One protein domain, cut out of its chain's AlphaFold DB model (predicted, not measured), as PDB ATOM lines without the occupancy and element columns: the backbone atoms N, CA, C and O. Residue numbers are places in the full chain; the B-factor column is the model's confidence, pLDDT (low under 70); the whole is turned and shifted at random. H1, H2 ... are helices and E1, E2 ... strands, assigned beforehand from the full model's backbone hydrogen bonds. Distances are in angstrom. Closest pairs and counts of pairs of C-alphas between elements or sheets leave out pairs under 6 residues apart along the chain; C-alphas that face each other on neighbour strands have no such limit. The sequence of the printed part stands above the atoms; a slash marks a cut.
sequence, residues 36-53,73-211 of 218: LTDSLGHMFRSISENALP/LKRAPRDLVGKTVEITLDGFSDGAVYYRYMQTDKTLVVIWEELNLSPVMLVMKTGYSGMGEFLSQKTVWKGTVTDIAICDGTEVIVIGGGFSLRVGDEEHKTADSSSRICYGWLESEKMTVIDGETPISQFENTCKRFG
ATOM      1  N   LEU A  36     -40.454 -13.465  -2.099       90.81
ATOM      2  CA  LEU A  36     -41.708 -12.902  -1.610       90.81
ATOM      3  C   LEU A  36     -42.600 -12.556  -2.800       90.81
ATOM      4  O   LEU A  36     -42.244 -11.698  -3.608       90.81
ATOM      5  N   THR A  37     -43.751 -13.211  -2.900       92.06
ATOM      6  CA  THR A  37     -44.718 -12.984  -3.979       92.06
ATOM      7  C   THR A  37     -45.921 -12.214  -3.460       92.06
ATOM      8  O   THR A  37     -46.514 -12.617  -2.460       92.06
ATOM      9  N   ASP A  38     -46.295 -11.133  -4.143       91.44
ATOM     10  CA  ASP A  38     -47.462 -10.322  -3.783       91.44
ATOM     11  C   ASP A  38     -48.027  -9.568  -4.999       91.44
ATOM     12  O   ASP A  38     -47.346  -9.408  -6.014       91.44
ATOM     13  N   SER A  39     -49.264  -9.079  -4.898       91.00
ATOM     14  CA  SER A  39     -49.809  -8.112  -5.859       91.00
ATOM     15  C   SER A  39     -49.160  -6.743  -5.673       91.00
ATOM     16  O   SER A  39     -48.819  -6.345  -4.553       91.00
ATOM     17  N   LEU A  40     -49.037  -5.991  -6.765       88.38
ATOM     18  CA  LEU A  40     -48.501  -4.635  -6.756       88.38
ATOM     19  C   LEU A  40     -49.274  -3.768  -5.761       88.38
ATOM     20  O   LEU A  40     -48.674  -3.169  -4.867       88.38
ATOM     21  N   GLY A  41     -50.604  -3.748  -5.872       88.62
ATOM     22  CA  GLY A  41     -51.444  -2.940  -4.991       88.62
ATOM     23  C   GLY A  41     -51.290  -3.298  -3.512       88.62
ATOM     24  O   GLY A  41     -51.140  -2.407  -2.681       88.62
ATOM     25  N   HIS A  42     -51.297  -4.585  -3.155       91.38
ATOM     26  CA  HIS A  42     -51.178  -4.993  -1.750       91.38
ATOM     27  C   HIS A  42     -49.799  -4.658  -1.162       91.38
ATOM     28  O   HIS A  42     -49.726  -4.092  -0.068       91.38
ATOM     29  N   MET A  43     -48.718  -4.911  -1.907       92.12
ATOM     30  CA  MET A  43     -47.359  -4.613  -1.451       92.12
ATOM     31  C   MET A  43     -47.175  -3.120  -1.162       92.12
ATOM     32  O   MET A  43     -46.687  -2.741  -0.095       92.12
ATOM     33  N   PHE A  44     -47.586  -2.259  -2.094       92.62
ATOM     34  CA  PHE A  44     -47.408  -0.819  -1.949       92.62
ATOM     35  C   PHE A  44     -48.304  -0.205  -0.863       92.62
ATOM     36  O   PHE A  44     -47.821   0.629  -0.088       92.62
ATOM     37  N   ARG A  45     -49.556  -0.671  -0.720       92.50
ATOM     38  CA  ARG A  45     -50.426  -0.284   0.407       92.50
ATOM     39  C   ARG A  45     -49.800  -0.659   1.744       92.50
ATOM     40  O   ARG A  45     -49.678   0.202   2.610       92.50
ATOM     41  N   SER A  46     -49.310  -1.892   1.875       93.00
ATOM     42  CA  SER A  46     -48.651  -2.365   3.097       93.00
ATOM     43  C   SER A  46     -47.439  -1.499   3.475       93.00
ATOM     44  O   SER A  46     -47.294  -1.111   4.636       93.00
ATOM     45  N   ILE A  47     -46.603  -1.113   2.501       94.62
ATOM     46  CA  ILE A  47     -45.469  -0.198   2.731       94.62
ATOM     47  C   ILE A  47     -45.953   1.174   3.231       94.62
ATOM     48  O   ILE A  47     -45.369   1.727   4.166       94.62
ATOM     49  N   SER A  48     -47.006   1.721   2.617       93.69
ATOM     50  CA  SER A  48     -47.554   3.040   2.955       93.69
ATOM     51  C   SER A  48     -48.205   3.067   4.345       93.69
ATOM     52  O   SER A  48     -47.958   3.979   5.138       93.69
ATOM     53  N   GLU A  49     -48.985   2.040   4.681       93.56
ATOM     54  CA  GLU A  49     -49.678   1.905   5.968       93.56
ATOM     55  C   GLU A  49     -48.706   1.702   7.134       93.56
ATOM     56  O   GLU A  49     -48.903   2.258   8.215       93.56
ATOM     57  N   ASN A  50     -47.622   0.956   6.904       95.25
ATOM     58  CA  ASN A  50     -46.595   0.691   7.911       95.25
ATOM     59  C   ASN A  50     -45.466   1.734   7.911       95.25
ATOM     60  O   ASN A  50     -44.442   1.543   8.574       95.25
ATOM     61  N   ALA A  51     -45.630   2.845   7.188       95.62
ATOM     62  CA  ALA A  51     -44.634   3.900   7.119       95.62
ATOM     63  C   ALA A  51     -44.290   4.464   8.506       95.62
ATOM     64  O   ALA A  51     -45.147   4.818   9.319       95.62
ATOM     65  N   LEU A  52     -42.992   4.588   8.759       96.06
ATOM     66  CA  LEU A  52     -42.444   5.128   9.991       96.06
ATOM     67  C   LEU A  52     -42.571   6.660  10.009       96.06
ATOM     68  O   LEU A  52     -42.549   7.298   8.950       96.06
ATOM     69  N   PRO A  53     -42.616   7.285  11.198       95.06
ATOM     70  CA  PRO A  53     -42.594   8.737  11.313       95.06
ATOM     71  C   PRO A  53     -41.378   9.375  10.626       95.06
ATOM     72  O   PRO A  53     -40.296   8.767  10.532       95.06
ATOM     73  N   LEU A  73     -40.630  13.877   5.289       94.12
ATOM     74  CA  LEU A  73     -41.447  12.768   4.804       94.12
ATOM     75  C   LEU A  73     -41.418  11.594   5.784       94.12
ATOM     76  O   LEU A  73     -40.415  11.332   6.457       94.12
ATOM     77  N   LYS A  74     -42.520  10.833   5.823       95.00
ATOM     78  CA  LYS A  74     -42.524   9.503   6.444       95.00
ATOM     79  C   LYS A  74     -41.423   8.636   5.824       95.00
ATOM     80  O   LYS A  74     -40.985   8.860   4.700       95.00
ATOM     81  N   ARG A  75     -40.984   7.613   6.547       95.38
ATOM     82  CA  ARG A  75     -39.946   6.692   6.067       95.38
ATOM     83  C   ARG A  75     -40.544   5.330   5.772       95.38
ATOM     84  O   ARG A  75     -41.331   4.820   6.562       95.38
ATOM     85  N   ALA A  76     -40.137   4.722   4.666       95.19
ATOM     86  CA  ALA A  76     -40.589   3.381   4.329       95.19
ATOM     87  C   ALA A  76     -39.979   2.351   5.301       95.19
ATOM     88  O   ALA A  76     -38.812   2.502   5.695       95.19
ATOM     89  N   PRO A  77     -40.720   1.291   5.670       94.06
ATOM     90  CA  PRO A  77     -40.137   0.091   6.257       94.06
ATOM     91  C   PRO A  77     -39.010  -0.454   5.371       94.06
ATOM     92  O   PRO A  77     -39.054  -0.354   4.146       94.06
ATOM     93  N   ARG A  78     -37.956  -0.992   5.993       92.75
ATOM     94  CA  ARG A  78     -36.746  -1.472   5.293       92.75
ATOM     95  C   ARG A  78     -36.653  -2.996   5.242       92.75
ATOM     96  O   ARG A  78     -35.648  -3.524   4.786       92.75
ATOM     97  N   ASP A  79     -37.676  -3.702   5.708       92.31
ATOM     98  CA  ASP A  79     -37.728  -5.163   5.822       92.31
ATOM     99  C   ASP A  79     -37.740  -5.890   4.470       92.31
ATOM    100  O   ASP A  79     -37.407  -7.074   4.415       92.31
ATOM    101  N   LEU A  80     -38.095  -5.196   3.387       92.06
ATOM    102  CA  LEU A  80     -38.010  -5.714   2.022       92.06
ATOM    103  C   LEU A  80     -36.628  -5.496   1.381       92.06
ATOM    104  O   LEU A  80     -36.293  -6.206   0.437       92.06
ATOM    105  N   VAL A  81     -35.799  -4.568   1.879       95.19
ATOM    106  CA  VAL A  81     -34.473  -4.294   1.295       95.19
ATOM    107  C   VAL A  81     -33.578  -5.530   1.418       95.19
ATOM    108  O   VAL A  81     -33.428  -6.103   2.493       95.19
ATOM    109  N   GLY A  82     -32.972  -5.936   0.303       94.81
ATOM    110  CA  GLY A  82     -32.158  -7.145   0.184       94.81
ATOM    111  C   GLY A  82     -32.954  -8.413  -0.139       94.81
ATOM    112  O   GLY A  82     -32.346  -9.424  -0.482       94.81
ATOM    113  N   LYS A  83     -34.293  -8.379  -0.091       95.25
ATOM    114  CA  LYS A  83     -35.135  -9.525  -0.457       95.25
ATOM    115  C   LYS A  83     -35.442  -9.533  -1.948       95.25
ATOM    116  O   LYS A  83     -35.582  -8.486  -2.580       95.25
ATOM    117  N   THR A  84     -35.577 -10.735  -2.502       96.75
ATOM    118  CA  THR A  84     -36.096 -10.918  -3.859       96.75
ATOM    119  C   THR A  84     -37.613 -10.960  -3.808       96.75
ATOM    120  O   THR A  84     -38.191 -11.768  -3.083       96.75
ATOM    121  N   VAL A  85     -38.245 -10.088  -4.586       96.25
ATOM    122  CA  VAL A  85     -39.696  -9.993  -4.704       96.25
ATOM    123  C   VAL A  85     -40.144 -10.374  -6.108       96.25
ATOM    124  O   VAL A  85     -39.424 -10.166  -7.090       96.25
ATOM    125  N   GLU A  86     -41.342 -10.930  -6.189       96.19
ATOM    126  CA  GLU A  86     -42.079 -11.186  -7.417       96.19
ATOM    127  C   GLU A  86     -43.446 -10.502  -7.296       96.19
ATOM    128  O   GLU A  86     -44.289 -10.901  -6.499       96.19
ATOM    129  N   ILE A  87     -43.622  -9.412  -8.038       94.25
ATOM    130  CA  ILE A  87     -44.760  -8.504  -7.939       94.25
ATOM    131  C   ILE A  87     -45.697  -8.778  -9.107       94.25
ATOM    132  O   ILE A  87     -45.349  -8.477 -10.252       94.25
ATOM    133  N   THR A  88     -46.881  -9.317  -8.836       93.44
ATOM    134  CA  THR A  88     -47.940  -9.424  -9.845       93.44
ATOM    135  C   THR A  88     -48.479  -8.030 -10.153       93.44
ATOM    136  O   THR A  88     -48.749  -7.243  -9.250       93.44
ATOM    137  N   LEU A  89     -48.610  -7.692 -11.434       89.25
ATOM    138  CA  LEU A  89     -49.071  -6.385 -11.907       89.25
ATOM    139  C   LEU A  89     -50.602  -6.317 -11.894       89.25
ATOM    140  O   LEU A  89     -51.238  -6.128 -12.927       89.25
ATOM    141  N   ASP A  90     -51.182  -6.499 -10.714       84.12
ATOM    142  CA  ASP A  90     -52.611  -6.439 -10.431       84.12
ATOM    143  C   ASP A  90     -52.893  -5.663  -9.125       84.12
ATOM    144  O   ASP A  90     -51.991  -5.180  -8.429       84.12
ATOM    145  N   GLY A  91     -54.178  -5.454  -8.823       72.25
ATOM    146  CA  GLY A  91     -54.619  -4.851  -7.559       72.25
ATOM    147  C   GLY A  91     -54.453  -3.327  -7.423       72.25
ATOM    148  O   GLY A  91     -54.655  -2.811  -6.320       72.25
ATOM    149  N   PHE A  92     -54.121  -2.602  -8.503       73.44
ATOM    150  CA  PHE A  92     -53.908  -1.139  -8.527       73.44
ATOM    151  C   PHE A  92     -55.084  -0.330  -9.127       73.44
ATOM    152  O   PHE A  92     -54.877   0.670  -9.804       73.44
ATOM    153  N   SER A  93     -56.331  -0.749  -8.888       67.00
ATOM    154  CA  SER A  93     -57.546  -0.171  -9.500       67.00
ATOM    155  C   SER A  93     -57.757   1.333  -9.289       67.00
ATOM    156  O   SER A  93     -58.363   1.972 -10.143       67.00
ATOM    157  N   ASP A  94     -57.264   1.893  -8.185       73.06
ATOM    158  CA  ASP A  94     -57.566   3.262  -7.742       73.06
ATOM    159  C   ASP A  94     -56.335   4.183  -7.786       73.06
ATOM    160  O   ASP A  94     -56.212   5.135  -7.009       73.06
ATOM    161  N   GLY A  95     -55.396   3.875  -8.683       78.94
ATOM    162  CA  GLY A  95     -54.086   4.504  -8.705       78.94
ATOM    163  C   GLY A  95     -53.350   4.421 -10.036       78.94
ATOM    164  O   GLY A  95     -53.810   3.815 -11.007       78.94
ATOM    165  N   ALA A  96     -52.168   5.028 -10.054       87.56
ATOM    166  CA  ALA A  96     -51.241   4.991 -11.174       87.56
ATOM    167  C   ALA A  96     -49.898   4.423 -10.715       87.56
ATOM    168  O   ALA A  96     -49.423   4.687  -9.610       87.56
ATOM    169  N   VAL A  97     -49.262   3.650 -11.589       92.50
ATOM    170  CA  VAL A  97     -47.891   3.185 -11.375       92.50
ATOM    171  C   VAL A  97     -47.029   3.780 -12.456       92.50
ATOM    172  O   VAL A  97     -47.251   3.498 -13.625       92.50
ATOM    173  N   TYR A  98     -46.008   4.533 -12.086       94.88
ATOM    174  CA  TYR A  98     -44.986   5.018 -13.000       94.88
ATOM    175  C   TYR A  98     -43.728   4.190 -12.810       94.88
ATOM    176  O   TYR A  98     -43.325   3.907 -11.685       94.88
ATOM    177  N   TYR A  99     -43.068   3.811 -13.893       96.19
ATOM    178  CA  TYR A  99     -41.838   3.044 -13.800       96.19
ATOM    179  C   TYR A  99     -40.783   3.521 -14.785       96.19
ATOM    180  O   TYR A  99     -41.071   4.099 -15.835       96.19
ATOM    181  N   ARG A 100     -39.534   3.228 -14.435       96.62
ATOM    182  CA  ARG A 100     -38.361   3.387 -15.285       96.62
ATOM    183  C   ARG A 100     -37.527   2.124 -15.194       96.62
ATOM    184  O   ARG A 100     -37.117   1.744 -14.097       96.62
ATOM    185  N   TYR A 101     -37.230   1.518 -16.335       97.19
ATOM    186  CA  TYR A 101     -36.280   0.418 -16.419       97.19
ATOM    187  C   TYR A 101     -35.032   0.852 -17.179       97.19
ATOM    188  O   TYR A 101     -35.120   1.416 -18.268       97.19
ATOM    189  N   MET A 102     -33.870   0.579 -16.599       95.69
ATOM    190  CA  MET A 102     -32.562   0.850 -17.180       95.69
ATOM    191  C   MET A 102     -31.878  -0.490 -17.451       95.69
ATOM    192  O   MET A 102     -31.556  -1.239 -16.534       95.69
ATOM    193  N   GLN A 103     -31.653  -0.824 -18.723       94.19
ATOM    194  CA  GLN A 103     -31.042  -2.101 -19.097       94.19
ATOM    195  C   GLN A 103     -29.575  -2.179 -18.660       94.19
ATOM    196  O   GLN A 103     -29.098  -3.253 -18.299       94.19
ATOM    197  N   THR A 104     -28.847  -1.062 -18.717       90.62
ATOM    198  CA  THR A 104     -27.394  -1.032 -18.480       90.62
ATOM    199  C   THR A 104     -27.012  -1.508 -17.090       90.62
ATOM    200  O   THR A 104     -26.002  -2.182 -16.921       90.62
ATOM    201  N   ASP A 105     -27.837  -1.184 -16.104       90.44
ATOM    202  CA  ASP A 105     -27.669  -1.601 -14.724       90.44
ATOM    203  C   ASP A 105     -28.815  -2.506 -14.257       90.44
ATOM    204  O   ASP A 105     -28.860  -2.838 -13.082       90.44
ATOM    205  N   LYS A 106     -29.717  -2.947 -15.139       95.88
ATOM    206  CA  LYS A 106     -30.880  -3.783 -14.795       95.88
ATOM    207  C   LYS A 106     -31.688  -3.228 -13.616       95.88
ATOM    208  O   LYS A 106     -32.160  -3.991 -12.773       95.88
ATOM    209  N   THR A 107     -31.805  -1.908 -13.510       96.75
ATOM    210  CA  THR A 107     -32.527  -1.265 -12.409       96.75
ATOM    211  C   THR A 107     -33.945  -0.932 -12.845       96.75
ATOM    212  O   THR A 107     -34.151  -0.246 -13.847       96.75
ATOM    213  N   LEU A 108     -34.921  -1.389 -12.065       97.50
ATOM    214  CA  LEU A 108     -36.327  -1.027 -12.182       97.50
ATOM    215  C   LEU A 108     -36.694  -0.117 -11.007       97.50
ATOM    216  O   LEU A 108     -36.608  -0.528  -9.853       97.50
ATOM    217  N   VAL A 109     -37.095   1.115 -11.304       97.62
ATOM    218  CA  VAL A 109     -37.704   2.028 -10.332       97.62
ATOM    219  C   VAL A 109     -39.200   2.041 -10.584       97.62
ATOM    220  O   VAL A 109     -39.617   2.244 -11.723       97.62
ATOM    221  N   VAL A 110     -39.987   1.842  -9.535       96.44
ATOM    222  CA  VAL A 110     -41.449   1.851  -9.565       96.44
ATOM    223  C   VAL A 110     -41.931   2.876  -8.551       96.44
ATOM    224  O   VAL A 110     -41.527   2.823  -7.394       96.44
ATOM    225  N   ILE A 111     -42.767   3.809  -8.981       95.56
ATOM    226  CA  ILE A 111     -43.422   4.806  -8.139       95.56
ATOM    227  C   ILE A 111     -44.917   4.557  -8.250       95.56
ATOM    228  O   ILE A 111     -45.479   4.634  -9.340       95.56
ATOM    229  N   TRP A 112     -45.544   4.233  -7.130       92.56
ATOM    230  CA  TRP A 112     -46.975   3.974  -7.055       92.56
ATOM    231  C   TRP A 112     -47.697   5.121  -6.357       92.56
ATOM    232  O   TRP A 112     -47.222   5.639  -5.344       92.56
ATOM    233  N   GLU A 113     -48.853   5.472  -6.909       87.06
ATOM    234  CA  GLU A 113     -49.815   6.427  -6.380       87.06
ATOM    235  C   GLU A 113     -51.139   5.725  -6.108       87.06
ATOM    236  O   GLU A 113     -51.645   5.016  -6.975       87.06
ATOM    237  N   GLU A 114     -51.744   5.998  -4.957       86.06
ATOM    238  CA  GLU A 114     -53.147   5.694  -4.703       86.06
ATOM    239  C   GLU A 114     -53.760   6.793  -3.845       86.06
ATOM    240  O   GLU A 114     -53.104   7.384  -2.981       86.06
ATOM    241  N   LEU A 115     -55.038   7.068  -4.087       81.94
ATOM    242  CA  LEU A 115     -55.759   8.102  -3.366       81.94
ATOM    243  C   LEU A 115     -55.729   7.844  -1.847       81.94
ATOM    244  O   LEU A 115     -56.043   6.756  -1.377       81.94
ATOM    245  N   ASN A 116     -55.432   8.890  -1.071       83.50
ATOM    246  CA  ASN A 116     -55.352   8.884   0.400       83.50
ATOM    247  C   ASN A 116     -54.186   8.095   1.016       83.50
ATOM    248  O   ASN A 116     -54.090   8.039   2.245       83.50
ATOM    249  N   LEU A 117     -53.283   7.540   0.210       87.50
ATOM    250  CA  LEU A 117     -52.076   6.882   0.697       87.50
ATOM    251  C   LEU A 117     -50.837   7.675   0.297       87.50
ATOM    252  O   LEU A 117     -50.810   8.381  -0.709       87.50
ATOM    253  N   SER A 118     -49.801   7.601   1.133       91.12
ATOM    254  CA  SER A 118     -48.527   8.222   0.788       91.12
ATOM    255  C   SER A 118     -47.907   7.431  -0.366       91.12
ATOM    256  O   SER A 118     -47.785   6.207  -0.225       91.12
ATOM    257  N   PRO A 119     -47.516   8.085  -1.476       94.12
ATOM    258  CA  PRO A 119     -46.911   7.383  -2.592       94.12
ATOM    259  C   PRO A 119     -45.600   6.723  -2.188       94.12
ATOM    260  O   PRO A 119     -44.910   7.166  -1.266       94.12
ATOM    261  N   VAL A 120     -45.240   5.665  -2.898       95.12
ATOM    262  CA  VAL A 120     -44.085   4.838  -2.552       95.12
ATOM    263  C   VAL A 120     -43.213   4.658  -3.779       95.12
ATOM    264  O   VAL A 120     -43.704   4.308  -4.851       95.12
ATOM    265  N   MET A 121     -41.908   4.834  -3.599       96.81
ATOM    266  CA  MET A 121     -40.898   4.444  -4.573       96.81
ATOM    267  C   MET A 121     -40.230   3.142  -4.132       96.81
ATOM    268  O   MET A 121     -39.694   3.054  -3.029       96.81
ATOM    269  N   LEU A 122     -40.210   2.159  -5.025       96.75
ATOM    270  CA  LEU A 122     -39.498   0.896  -4.895       96.75
ATOM    271  C   LEU A 122     -38.403   0.822  -5.963       96.75
ATOM    272  O   LEU A 122     -38.664   1.037  -7.147       96.75
ATOM    273  N   VAL A 123     -37.180   0.493  -5.556       97.44
ATOM    274  CA  VAL A 123     -36.047   0.290  -6.465       97.44
ATOM    275  C   VAL A 123     -35.632  -1.170  -6.409       97.44
ATOM    276  O   VAL A 123     -35.358  -1.701  -5.333       97.44
ATOM    277  N   MET A 124     -35.566  -1.815  -7.569       97.19
ATOM    278  CA  MET A 124     -35.193  -3.217  -7.703       97.19
ATOM    279  C   MET A 124     -34.046  -3.405  -8.688       97.19
ATOM    280  O   MET A 124     -34.022  -2.807  -9.765       97.19
ATOM    281  N   LYS A 125     -33.145  -4.327  -8.356       97.44
ATOM    282  CA  LYS A 125     -32.204  -4.927  -9.299       97.44
ATOM    283  C   LYS A 125     -32.843  -6.167  -9.913       97.44
ATOM    284  O   LYS A 125     -33.190  -7.101  -9.195       97.44
ATOM    285  N   THR A 126     -33.004  -6.191 -11.226       97.19
ATOM    286  CA  THR A 126     -33.655  -7.302 -11.926       97.19
ATOM    287  C   THR A 126     -32.635  -8.298 -12.479       97.19
ATOM    288  O   THR A 126     -31.456  -7.992 -12.684       97.19
ATOM    289  N   GLY A 127     -33.105  -9.521 -12.731       95.75
ATOM    290  CA  GLY A 127     -32.320 -10.579 -13.371       95.75
ATOM    291  C   GLY A 127     -32.372 -10.566 -14.902       95.75
ATOM    292  O   GLY A 127     -31.616 -11.309 -15.526       95.75
ATOM    293  N   TYR A 128     -33.218  -9.726 -15.510       96.88
ATOM    294  CA  TYR A 128     -33.526  -9.793 -16.941       96.88
ATOM    295  C   TYR A 128     -32.267  -9.667 -17.809       96.88
ATOM    296  O   TYR A 128     -31.359  -8.879 -17.532       96.88
ATOM    297  N   SER A 129     -32.188 -10.458 -18.872       95.19
ATOM    298  CA  SER A 129     -31.066 -10.493 -19.814       95.19
ATOM    299  C   SER A 129     -30.934  -9.207 -20.639       95.19
ATOM    300  O   SER A 129     -29.825  -8.848 -21.029       95.19
ATOM    301  N   GLY A 130     -32.029  -8.469 -20.844       95.81
ATOM    302  CA  GLY A 130     -32.034  -7.197 -21.566       95.81
ATOM    303  C   GLY A 130     -33.403  -6.517 -21.584       95.81
ATOM    304  O   GLY A 130     -34.344  -6.981 -20.938       95.81
ATOM    305  N   MET A 131     -33.518  -5.421 -22.343       97.31
ATOM    306  CA  MET A 131     -34.776  -4.684 -22.505       97.31
ATOM    307  C   MET A 131     -35.882  -5.566 -23.089       97.31
ATOM    308  O   MET A 131     -36.989  -5.567 -22.570       97.31
ATOM    309  N   GLY A 132     -35.584  -6.399 -24.093       97.25
ATOM    310  CA  GLY A 132     -36.584  -7.291 -24.697       97.25
ATOM    311  C   GLY A 132     -37.265  -8.236 -23.694       97.25
ATOM    312  O   GLY A 132     -38.484  -8.393 -23.726       97.25
ATOM    313  N   GLU A 133     -36.501  -8.817 -22.763       97.31
ATOM    314  CA  GLU A 133     -37.061  -9.681 -21.717       97.31
ATOM    315  C   GLU A 133     -37.911  -8.883 -20.724       97.31
ATOM    316  O   GLU A 133     -39.014  -9.322 -20.398       97.31
ATOM    317  N   PHE A 134     -37.458  -7.695 -20.310       96.94
ATOM    318  CA  PHE A 134     -38.263  -6.801 -19.473       96.94
ATOM    319  C   PHE A 134     -39.589  -6.435 -20.157       96.94
ATOM    320  O   PHE A 134     -40.650  -6.562 -19.555       96.94
ATOM    321  N   LEU A 135     -39.553  -6.061 -21.438       95.50
ATOM    322  CA  LEU A 135     -40.745  -5.691 -22.203       95.50
ATOM    323  C   LEU A 135     -41.741  -6.849 -22.366       95.50
ATOM    324  O   LEU A 135     -42.938  -6.591 -22.522       95.50
ATOM    325  N   SER A 136     -41.277  -8.104 -22.319       94.56
ATOM    326  CA  SER A 136     -42.152  -9.286 -22.322       94.56
ATOM    327  C   SER A 136     -42.843  -9.553 -20.978       94.56
ATOM    328  O   SER A 136     -43.830 -10.288 -20.946       94.56
ATOM    329  N   GLN A 137     -42.387  -8.932 -19.883       94.12
ATOM    330  CA  GLN A 137     -42.994  -9.073 -18.561       94.12
ATOM    331  C   GLN A 137     -44.266  -8.226 -18.448       94.12
ATOM    332  O   GLN A 137     -44.232  -7.065 -18.037       94.12
ATOM    333  N   LYS A 138     -45.401  -8.802 -18.856       88.88
ATOM    334  CA  LYS A 138     -46.706  -8.113 -18.858       88.88
ATOM    335  C   LYS A 138     -47.517  -8.286 -17.580       88.88
ATOM    336  O   LYS A 138     -48.435  -7.512 -17.358       88.88
ATOM    337  N   THR A 139     -47.200  -9.291 -16.771       89.44
ATOM    338  CA  THR A 139     -48.023  -9.675 -15.615       89.44
ATOM    339  C   THR A 139     -47.255  -9.714 -14.308       89.44
ATOM    340  O   THR A 139     -47.878  -9.689 -13.257       89.44
ATOM    341  N   VAL A 140     -45.925  -9.799 -14.348       93.62
ATOM    342  CA  VAL A 140     -45.099  -9.991 -13.156       93.62
ATOM    343  C   VAL A 140     -43.787  -9.239 -13.308       93.62
ATOM    344  O   VAL A 140     -43.128  -9.359 -14.336       93.62
ATOM    345  N   TRP A 141     -43.361  -8.522 -12.272       95.94
ATOM    346  CA  TRP A 141     -41.995  -8.015 -12.165       95.94
ATOM    347  C   TRP A 141     -41.231  -8.716 -11.054       95.94
ATOM    348  O   TRP A 141     -41.707  -8.817  -9.931       95.94
ATOM    349  N   LYS A 142     -40.010  -9.154 -11.353       96.56
ATOM    350  CA  LYS A 142     -39.134  -9.827 -10.402       96.56
ATOM    351  C   LYS A 142     -37.812  -9.091 -10.237       96.56
ATOM    352  O   LYS A 142     -37.159  -8.730 -11.220       96.56
ATOM    353  N   GLY A 143     -37.381  -8.925  -8.994       97.19
ATOM    354  CA  GLY A 143     -36.085  -8.335  -8.688       97.19
ATOM    355  C   GLY A 143     -35.764  -8.333  -7.202       97.19
ATOM    356  O   GLY A 143     -36.621  -8.574  -6.359       97.19
ATOM    357  N   THR A 144     -34.506  -8.063  -6.880       97.31
ATOM    358  CA  THR A 144     -34.061  -7.827  -5.507       97.31
ATOM    359  C   THR A 144     -34.268  -6.363  -5.168       97.31
ATOM    360  O   THR A 144     -33.743  -5.493  -5.865       97.31
ATOM    361  N   VAL A 145     -35.012  -6.077  -4.104       97.00
ATOM    362  CA  VAL A 145     -35.251  -4.705  -3.652       97.00
ATOM    363  C   VAL A 145     -33.951  -4.123  -3.110       97.00
ATOM    364  O   VAL A 145     -33.362  -4.653  -2.169       97.00
ATOM    365  N   THR A 146     -33.495  -3.024  -3.696       96.38
ATOM    366  CA  THR A 146     -32.275  -2.324  -3.275       96.38
ATOM    367  C   THR A 146     -32.577  -1.081  -2.458       96.38
ATOM    368  O   THR A 146     -31.747  -0.677  -1.649       96.38
ATOM    369  N   ASP A 147     -33.742  -0.464  -2.666       97.00
ATOM    370  CA  ASP A 147     -34.138   0.731  -1.931       97.00
ATOM    371  C   ASP A 147     -35.657   0.929  -1.928       97.00
ATOM    372  O   ASP A 147     -36.356   0.436  -2.816       97.00
ATOM    373  N   ILE A 148     -36.156   1.647  -0.921       96.50
ATOM    374  CA  ILE A 148     -37.581   1.957  -0.732       96.50
ATOM    375  C   ILE A 148     -37.705   3.323  -0.067       96.50
ATOM    376  O   ILE A 148     -37.010   3.591   0.920       96.50
ATOM    377  N   ALA A 149     -38.619   4.153  -0.560       96.44
ATOM    378  CA  ALA A 149     -38.919   5.459   0.008       96.44
ATOM    379  C   ALA A 149     -40.423   5.754  -0.012       96.44
ATOM    380  O   ALA A 149     -41.148   5.260  -0.873       96.44
ATOM    381  N   ILE A 150     -40.871   6.590   0.926       95.75
ATOM    382  CA  ILE A 150     -42.165   7.271   0.826       95.75
ATOM    383  C   ILE A 150     -41.912   8.607   0.130       95.75
ATOM    384  O   ILE A 150     -40.991   9.332   0.511       95.75
ATOM    385  N   CYS A 151     -42.707   8.907  -0.888       94.69
ATOM    386  CA  CYS A 151     -42.603  10.122  -1.686       94.69
ATOM    387  C   CYS A 151     -43.639  11.165  -1.256       94.69
ATOM    388  O   CYS A 151     -44.599  10.869  -0.541       94.69
ATOM    389  N   ASP A 152     -43.438  12.395  -1.715       92.06
ATOM    390  CA  ASP A 152     -44.444  13.448  -1.615       92.06
ATOM    391  C   ASP A 152     -45.520  13.237  -2.698       92.06
ATOM    392  O   ASP A 152     -45.203  12.952  -3.854       92.06
ATOM    393  N   GLY A 153     -46.797  13.416  -2.347       89.94
ATOM    394  CA  GLY A 153     -47.905  13.401  -3.310       89.94
ATOM    395  C   GLY A 153     -47.708  14.398  -4.453       89.94
ATOM    396  O   GLY A 153     -48.013  14.090  -5.605       89.94
ATOM    397  N   THR A 154     -47.110  15.557  -4.164       90.19
ATOM    398  CA  THR A 154     -46.794  16.564  -5.182       90.19
ATOM    399  C   THR A 154     -45.859  16.003  -6.251       90.19
ATOM    400  O   THR A 154     -46.088  16.254  -7.431       90.19
ATOM    401  N   GLU A 155     -44.845  15.210  -5.880       89.00
ATOM    402  CA  GLU A 155     -43.899  14.622  -6.842       89.00
ATOM    403  C   GLU A 155     -44.612  13.756  -7.868       89.00
ATOM    404  O   GLU A 155     -44.328  13.848  -9.063       89.00
ATOM    405  N   VAL A 156     -45.557  12.941  -7.406       89.12
ATOM    406  CA  VAL A 156     -46.238  11.981  -8.267       89.12
ATOM    407  C   VAL A 156     -47.207  12.671  -9.220       89.12
ATOM    408  O   VAL A 156     -47.239  12.328 -10.402       89.12
ATOM    409  N   ILE A 157     -47.851  13.754  -8.775       88.31
ATOM    410  CA  ILE A 157     -48.624  14.645  -9.651       88.31
ATOM    411  C   ILE A 157     -47.730  15.229 -10.757       88.31
ATOM    412  O   ILE A 157     -48.108  15.211 -11.933       88.31
ATOM    413  N   VAL A 158     -46.531  15.735 -10.422       90.00
ATOM    414  CA  VAL A 158     -45.640  16.311 -11.448       90.00
ATOM    415  C   VAL A 158     -45.086  15.227 -12.382       90.00
ATOM    416  O   VAL A 158     -44.925  15.483 -13.578       90.00
ATOM    417  N   ILE A 159     -44.821  14.015 -11.878       91.50
ATOM    418  CA  ILE A 159     -44.443  12.856 -12.702       91.50
ATOM    419  C   ILE A 159     -45.552  12.545 -13.708       91.50
ATOM    420  O   ILE A 159     -45.265  12.485 -14.906       91.50
ATOM    421  N   GLY A 160     -46.798  12.411 -13.246       89.25
ATOM    422  CA  GLY A 160     -47.959  12.170 -14.101       89.25
ATOM    423  C   GLY A 160     -48.087  13.220 -15.201       89.25
ATOM    424  O   GLY A 160     -48.172  12.872 -16.377       89.25
ATOM    425  N   GLY A 161     -47.951  14.504 -14.850       87.25
ATOM    426  CA  GLY A 161     -47.921  15.596 -15.826       87.25
ATOM    427  C   GLY A 161     -46.797  15.466 -16.864       87.25
ATOM    428  O   GLY A 161     -47.018  15.720 -18.048       87.25
ATOM    429  N   GLY A 162     -45.605  15.017 -16.457       87.12
ATOM    430  CA  GLY A 162     -44.490  14.736 -17.367       87.12
ATOM    431  C   GLY A 162     -44.797  13.616 -18.367       87.12
ATOM    432  O   GLY A 162     -44.489  13.748 -19.554       87.12
ATOM    433  N   PHE A 163     -45.458  12.546 -17.918       88.88
ATOM    434  CA  PHE A 163     -45.937  11.481 -18.801       88.88
ATOM    435  C   PHE A 163     -47.029  11.974 -19.752       88.88
ATOM    436  O   PHE A 163     -46.930  11.736 -20.954       88.88
ATOM    437  N   SER A 164     -48.030  12.702 -19.251       85.06
ATOM    438  CA  SER A 164     -49.109  13.243 -20.086       85.06
ATOM    439  C   SER A 164     -48.578  14.148 -21.197       85.06
ATOM    440  O   SER A 164     -49.009  14.019 -22.342       85.06
ATOM    441  N   LEU A 165     -47.603  15.014 -20.894       83.00
ATOM    442  CA  LEU A 165     -46.948  15.860 -21.895       83.00
ATOM    443  C   LEU A 165     -46.229  15.036 -22.966       83.00
ATOM    444  O   LEU A 165     -46.293  15.380 -24.140       83.00
ATOM    445  N   ARG A 166     -45.562  13.942 -22.576       80.69
ATOM    446  CA  ARG A 166     -44.817  13.100 -23.518       80.69
ATOM    447  C   ARG A 166     -45.724  12.257 -24.409       80.69
ATOM    448  O   ARG A 166     -45.378  12.014 -25.554       80.69
ATOM    449  N   VAL A 167     -46.854  11.795 -23.889       75.75
ATOM    450  CA  VAL A 167     -47.808  10.955 -24.633       75.75
ATOM    451  C   VAL A 167     -48.684  11.792 -25.555       75.75
ATOM    452  O   VAL A 167     -49.027  11.338 -26.641       75.75
ATOM    453  N   GLY A 168     -49.036  13.007 -25.124       67.00
ATOM    454  CA  GLY A 168     -49.728  13.987 -25.960       67.00
ATOM    455  C   GLY A 168     -48.874  14.506 -27.121       67.00
ATOM    456  O   GLY A 168     -49.410  15.115 -28.040       67.00
ATOM    457  N   ASP A 169     -47.567  14.244 -27.090       70.25
ATOM    458  CA  ASP A 169     -46.652  14.435 -28.208       70.25
ATOM    459  C   ASP A 169     -46.807  13.243 -29.176       70.25
ATOM    460  O   ASP A 169     -46.477  12.097 -28.839       70.25
ATOM    461  N   GLU A 170     -47.355  13.488 -30.372       59.38
ATOM    462  CA  GLU A 170     -47.680  12.446 -31.369       59.38
ATOM    463  C   GLU A 170     -46.438  11.672 -31.875       59.38
ATOM    464  O   GLU A 170     -46.574  10.643 -32.536       59.38
ATOM    465  N   GLU A 171     -45.226  12.121 -31.531       68.69
ATOM    466  CA  GLU A 171     -43.944  11.560 -31.980       68.69
ATOM    467  C   GLU A 171     -43.207  10.707 -30.926       68.69
ATOM    468  O   GLU A 171     -42.026  10.382 -31.096       68.69
ATOM    469  N   HIS A 172     -43.837  10.324 -29.810       79.44
ATOM    470  CA  HIS A 172     -43.133   9.494 -28.829       79.44
ATOM    471  C   HIS A 172     -42.851   8.079 -29.366       79.44
ATOM    472  O   HIS A 172     -43.736   7.316 -29.751       79.44
ATOM    473  N   LYS A 173     -41.572   7.699 -29.352       89.06
ATOM    474  CA  LYS A 173     -41.128   6.358 -29.725       89.06
ATOM    475  C   LYS A 173     -41.461   5.364 -28.610       89.06
ATOM    476  O   LYS A 173     -41.208   5.621 -27.435       89.06
ATOM    477  N   THR A 174     -42.013   4.213 -28.984       92.56
ATOM    478  CA  THR A 174     -42.186   3.069 -28.074       92.56
ATOM    479  C   THR A 174     -40.845   2.356 -27.893       92.56
ATOM    480  O   THR A 174     -40.126   2.162 -28.871       92.56
ATOM    481  N   ALA A 175     -40.510   1.962 -26.663       95.06
ATOM    482  CA  ALA A 175     -39.277   1.222 -26.394       95.06
ATOM    483  C   ALA A 175     -39.278  -0.161 -27.074       95.06
ATOM    484  O   ALA A 175     -40.306  -0.839 -27.127       95.06
ATOM    485  N   ASP A 176     -38.110  -0.603 -27.532       96.19
ATOM    486  CA  ASP A 176     -37.888  -1.914 -28.142       96.19
ATOM    487  C   ASP A 176     -36.676  -2.627 -27.511       96.19
ATOM    488  O   ASP A 176     -36.085  -2.164 -26.538       96.19
ATOM    489  N   SER A 177     -36.292  -3.796 -28.031       96.75
ATOM    490  CA  SER A 177     -35.185  -4.588 -27.475       96.75
ATOM    491  C   SER A 177     -33.814  -3.895 -27.505       96.75
ATOM    492  O   SER A 177     -32.896  -4.377 -26.843       96.75
ATOM    493  N   SER A 178     -33.656  -2.824 -28.288       95.56
ATOM    494  CA  SER A 178     -32.430  -2.026 -28.396       95.56
ATOM    495  C   SER A 178     -32.401  -0.818 -27.449       95.56
ATOM    496  O   SER A 178     -31.331  -0.239 -27.236       95.56
ATOM    497  N   SER A 179     -33.537  -0.452 -26.847       96.62
ATOM    498  CA  SER A 179     -33.635   0.688 -25.935       96.62
ATOM    499  C   SER A 179     -32.808   0.464 -24.670       96.62
ATOM    500  O   SER A 179     -32.890  -0.574 -24.015       96.62
ATOM    501  N   ARG A 180     -32.031   1.475 -24.267       95.56
ATOM    502  CA  ARG A 180     -31.219   1.416 -23.035       95.56
ATOM    503  C   ARG A 180     -32.028   1.708 -21.778       95.56
ATOM    504  O   ARG A 180     -31.702   1.200 -20.706       95.56
ATOM    505  N   ILE A 181     -33.032   2.563 -21.916       95.75
ATOM    506  CA  ILE A 181     -33.925   3.010 -20.854       95.75
ATOM    507  C   ILE A 181     -35.332   2.995 -21.436       95.75
ATOM    508  O   ILE A 181     -35.518   3.341 -22.601       95.75
ATOM    509  N   CYS A 182     -36.316   2.624 -20.631       96.25
ATOM    510  CA  CYS A 182     -37.705   2.918 -20.929       96.25
ATOM    511  C   CYS A 182     -38.390   3.512 -19.706       96.25
ATOM    512  O   CYS A 182     -38.071   3.165 -18.566       96.25
ATOM    513  N   TYR A 183     -39.363   4.370 -19.967       95.94
ATOM    514  CA  TYR A 183     -40.308   4.853 -18.973       95.94
ATOM    515  C   TYR A 183     -41.677   4.287 -19.302       95.94
ATOM    516  O   TYR A 183     -41.987   4.037 -20.465       95.94
ATOM    517  N   GLY A 184     -42.531   4.129 -18.312       93.44
ATOM    518  CA  GLY A 184     -43.912   3.800 -18.592       93.44
ATOM    519  C   GLY A 184     -44.819   4.068 -17.423       93.44
ATOM    520  O   GLY A 184     -44.370   4.400 -16.327       93.44
ATOM    521  N   TRP A 185     -46.107   3.913 -17.688       91.62
ATOM    522  CA  TRP A 185     -47.108   3.918 -16.644       91.62
ATOM    523  C   TRP A 185     -48.080   2.758 -16.828       91.62
ATOM    524  O   TRP A 185     -48.269   2.263 -17.946       91.62
ATOM    525  N   LEU A 186     -48.647   2.314 -15.711       88.56
ATOM    526  CA  LEU A 186     -49.752   1.375 -15.645       88.56
ATOM    527  C   LEU A 186     -50.986   2.124 -15.145       88.56
ATOM    528  O   LEU A 186     -50.937   2.775 -14.101       88.56
ATOM    529  N   GLU A 187     -52.084   2.002 -15.881       81.81
ATOM    530  CA  GLU A 187     -53.398   2.530 -15.509       81.81
ATOM    531  C   GLU A 187     -54.463   1.546 -15.997       81.81
ATOM    532  O   GLU A 187     -54.468   1.189 -17.176       81.81
ATOM    533  N   SER A 188     -55.354   1.087 -15.109       70.19
ATOM    534  CA  SER A 188     -56.453   0.164 -15.457       70.19
ATOM    535  C   SER A 188     -56.008  -1.020 -16.344       70.19
ATOM    536  O   SER A 188     -56.572  -1.251 -17.410       70.19
ATOM    537  N   GLU A 189     -54.943  -1.723 -15.933       66.94
ATOM    538  CA  GLU A 189     -54.303  -2.860 -16.640       66.94
ATOM    539  C   GLU A 189     -53.593  -2.535 -17.969       66.94
ATOM    540  O   GLU A 189     -52.947  -3.399 -18.569       66.94
ATOM    541  N   LYS A 190     -53.637  -1.286 -18.437       76.38
ATOM    542  CA  LYS A 190     -52.911  -0.867 -19.634       76.38
ATOM    543  C   LYS A 190     -51.488  -0.463 -19.270       76.38
ATOM    544  O   LYS A 190     -51.276   0.459 -18.490       76.38
ATOM    545  N   MET A 191     -50.516  -1.114 -19.904       85.12
ATOM    546  CA  MET A 191     -49.105  -0.745 -19.824       85.12
ATOM    547  C   MET A 191     -48.712   0.091 -21.036       85.12
ATOM    548  O   MET A 191     -48.734  -0.403 -22.166       85.12
ATOM    549  N   THR A 192     -48.281   1.324 -20.798       89.62
ATOM    550  CA  THR A 192     -47.582   2.110 -21.819       89.62
ATOM    551  C   THR A 192     -46.083   2.030 -21.592       89.62
ATOM    552  O   THR A 192     -45.622   1.978 -20.450       89.62
ATOM    553  N   VAL A 193     -45.318   2.017 -22.685       93.00
ATOM    554  CA  VAL A 193     -43.858   1.998 -22.654       93.00
ATOM    555  C   VAL A 193     -43.306   3.005 -23.654       93.00
ATOM    556  O   VAL A 193     -43.560   2.907 -24.851       93.00
ATOM    557  N   ILE A 194     -42.530   3.958 -23.163       94.12
ATOM    558  CA  ILE A 194     -41.907   5.032 -23.927       94.12
ATOM    559  C   ILE A 194     -40.398   4.797 -23.919       94.12
ATOM    560  O   ILE A 194     -39.807   4.495 -22.877       94.12
ATOM    561  N   ASP A 195     -39.773   4.937 -25.082       94.19
ATOM    562  CA  ASP A 195     -38.323   4.922 -25.207       94.19
ATOM    563  C   ASP A 195     -37.697   6.081 -24.409       94.19
ATOM    564  O   ASP A 195     -38.159   7.225 -24.456       94.19
ATOM    565  N   GLY A 196     -36.651   5.770 -23.644       91.81
ATOM    566  CA  GLY A 196     -35.970   6.711 -22.764       91.81
ATOM    567  C   GLY A 196     -34.900   7.588 -23.421       91.81
ATOM    568  O   GLY A 196     -34.126   8.193 -22.680       91.81
ATOM    569  N   GLU A 197     -34.830   7.664 -24.757       87.81
ATOM    570  CA  GLU A 197     -33.969   8.594 -25.514       87.81
ATOM    571  C   GLU A 197     -34.067  10.033 -24.976       87.81
ATOM    572  O   GLU A 197     -33.045  10.692 -24.773       87.81
ATOM    573  N   THR A 198     -35.289  10.482 -24.664       87.88
ATOM    574  CA  THR A 198     -35.545  11.747 -23.962       87.88
ATOM    575  C   THR A 198     -36.002  11.459 -22.529       87.88
ATOM    576  O   THR A 198     -37.050  10.834 -22.348       87.88
ATOM    577  N   PRO A 199     -35.276  11.923 -21.494       89.56
ATOM    578  CA  PRO A 199     -35.654  11.673 -20.105       89.56
ATOM    579  C   PRO A 199     -36.958  12.363 -19.689       89.56
ATOM    580  O   PRO A 199     -37.171  13.541 -19.983       89.56
ATOM    581  N   ILE A 200     -37.772  11.675 -18.884       91.81
ATOM    582  CA  ILE A 200     -38.869  12.307 -18.138       91.81
ATOM    583  C   ILE A 200     -38.259  12.979 -16.905       91.81
ATOM    584  O   ILE A 200     -38.044  12.354 -15.867       91.81
ATOM    585  N   SER A 201     -37.933  14.266 -17.039       91.31
ATOM    586  CA  SER A 201     -37.131  15.014 -16.057       91.31
ATOM    587  C   SER A 201     -37.716  14.986 -14.641       91.31
ATOM    588  O   SER A 201     -36.966  14.922 -13.671       91.31
ATOM    589  N   GLN A 202     -39.040  14.989 -14.503       91.88
ATOM    590  CA  GLN A 202     -39.740  14.908 -13.218       91.88
ATOM    591  C   GLN A 202     -39.488  13.564 -12.516       91.88
ATOM    592  O   GLN A 202     -39.203  13.533 -11.317       91.88
ATOM    593  N   PHE A 203     -39.505  12.464 -13.274       94.31
ATOM    594  CA  PHE A 203     -39.176  11.131 -12.770       94.31
ATOM    595  C   PHE A 203     -37.700  11.058 -12.357       94.31
ATOM    596  O   PHE A 203     -37.368  10.589 -11.269       94.31
ATOM    597  N   GLU A 204     -36.806  11.595 -13.193       93.56
ATOM    598  CA  GLU A 204     -35.366  11.642 -12.916       93.56
ATOM    599  C   GLU A 204     -35.024  12.467 -11.674       93.56
ATOM    600  O   GLU A 204     -34.173  12.069 -10.877       93.56
ATOM    601  N   ASN A 205     -35.681  13.611 -11.489       92.69
ATOM    602  CA  ASN A 205     -35.476  14.466 -10.325       92.69
ATOM    603  C   ASN A 205     -35.913  13.762  -9.038       92.69
ATOM    604  O   ASN A 205     -35.161  13.775  -8.064       92.69
ATOM    605  N   THR A 206     -37.058  13.074  -9.071       93.44
ATOM    606  CA  THR A 206     -37.534  12.244  -7.956       93.44
ATOM    607  C   THR A 206     -36.524  11.137  -7.643       93.44
ATOM    608  O   THR A 206     -36.060  11.011  -6.511       93.44
ATOM    609  N   CYS A 207     -36.047  10.407  -8.659       93.12
ATOM    610  CA  CYS A 207     -35.021   9.380  -8.465       93.12
ATOM    611  C   CYS A 207     -33.727   9.946  -7.856       93.12
ATOM    612  O   CYS A 207     -33.146   9.335  -6.962       93.12
ATOM    613  N   LYS A 208     -33.248  11.105  -8.323       92.62
ATOM    614  CA  LYS A 208     -32.029  11.745  -7.792       92.62
ATOM    615  C   LYS A 208     -32.186  12.131  -6.332       92.62
ATOM    616  O   LYS A 208     -31.263  11.912  -5.551       92.62
ATOM    617  N   ARG A 209     -33.347  12.675  -5.974       91.19
ATOM    618  CA  ARG A 209     -33.659  13.128  -4.621       91.19
ATOM    619  C   ARG A 209     -33.566  12.000  -3.593       91.19
ATOM    620  O   ARG A 209     -33.050  12.218  -2.504       91.19
ATOM    621  N   PHE A 210     -33.982  10.797  -3.971       90.31
ATOM    622  CA  PHE A 210     -33.891   9.604  -3.128       90.31
ATOM    623  C   PHE A 210     -32.648   8.740  -3.408       90.31
ATOM    624  O   PHE A 210     -32.563   7.618  -2.933       90.31
ATOM    625  N   GLY A 211     -31.680   9.222  -4.196       86.12
ATOM    626  CA  GLY A 211     -30.461   8.465  -4.516       86.12
ATOM    627  C   GLY A 211     -30.646   7.291  -5.494       86.12
ATOM    628  O   GLY A 211     -29.668   6.650  -5.865       86.12
TER     629      GLY A 211
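This is residues 36 to 53 and 73 to 211 of the 218 residues of an uncharacterized protein of Firmicutes bacterium CAG:272_52_7 (UniProt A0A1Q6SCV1). One twisted sheet of eight strands curls round helix H1 on one face, while H3 and H4 pack on the opposite face and cross its strands. Short H2 only grazes the sheet, and residues 168 to 180 make a long loop from H3 to E7. The printed part has 157 residues, with four named helices and eight named strands in the order E1 H1 E2 E3 E4 E5 H2 E6 H3 E7 E8 H4; the class is mixed, in three layers, helices on both faces of a sheet. The sheet runs E1 E2 E6 E5 E4 E3 E7 E8 and is mixed. The whole is compact, with a radius of gyration of the C-alphas of 14.4 A and spans of 43 by 32 by 29 A.

Edge strand E1, residues 36 to 39, is parallel to E2, residues 84 to 88; N 86 and O 36, 2.8 A apart, are within hydrogen-bond range, as are the N and O pairs below. E2 is antiparallel to E6, residues 140 to 150, which bends by 95 degrees at residue 144; N 85 and O 143 are 2.8 A apart. E6 is antiparallel to E5, residues 120 to 126, with N 144 and O 125 at 2.8 A. E3, residues 95 to 102, E4, residues 107 to 114, and E5 form a meander, each strand the antiparallel neighbour of the one before, in two hairpins; N 98 and O 111 are 2.8 A apart, N 110 and O 122 2.8 A. E7, residues 181 to 187, is antiparallel to E3, with N 99 and O 184 at 2.8 A, and forms a hairpin with edge strand E8, residues 190 to 195, with N 194 and O 183 at 2.8 A. H1, residues 40 to 49, is on the sheet; its closest C-alphas to E2 are Leu 40 and Ile 87, 5.5 A. On the opposite face, H3, residues 153 to 167, has a height over the sheet of 9.6 A and runs across the strands, at 68 degrees to E4 on the local plane. H4, residues 201 to 209, on the same face as H3, touches it, closest at the C-alphas of Ile 159 and Gln 202, 5.2 A; they run opposite ways at a shallow tilt of 34 degrees, only just short of steep. H2, residues 131 to 136, only grazes the sheet and is apart from H1, H3 and H4. In H1, H2, H3 and H4 every O i to N i+4 pair is within hydrogen-bond range.

E1 begins at C-alpha 36, (-41.708, -12.902, -1.610). E3 is 23.4 A long, E4 23.1 A, E6 22.4 A, H3 21.5 A and E7 20.2 A. H4 ends at C-alpha 209, (-33.659, 13.128, -4.621).

The two C-alphas farthest apart are those of Pro 53 and Glu 171, 43.4 A. Residues 54 to 72 are not printed, and C-alphas 53 and 73 across the cut are 7.7 A apart. The link from H3 to E7 is long, 13 residues. Mean pLDDT of the printed part is 90.9; residues 93, 168, 170 to 171 and 189 are under 70.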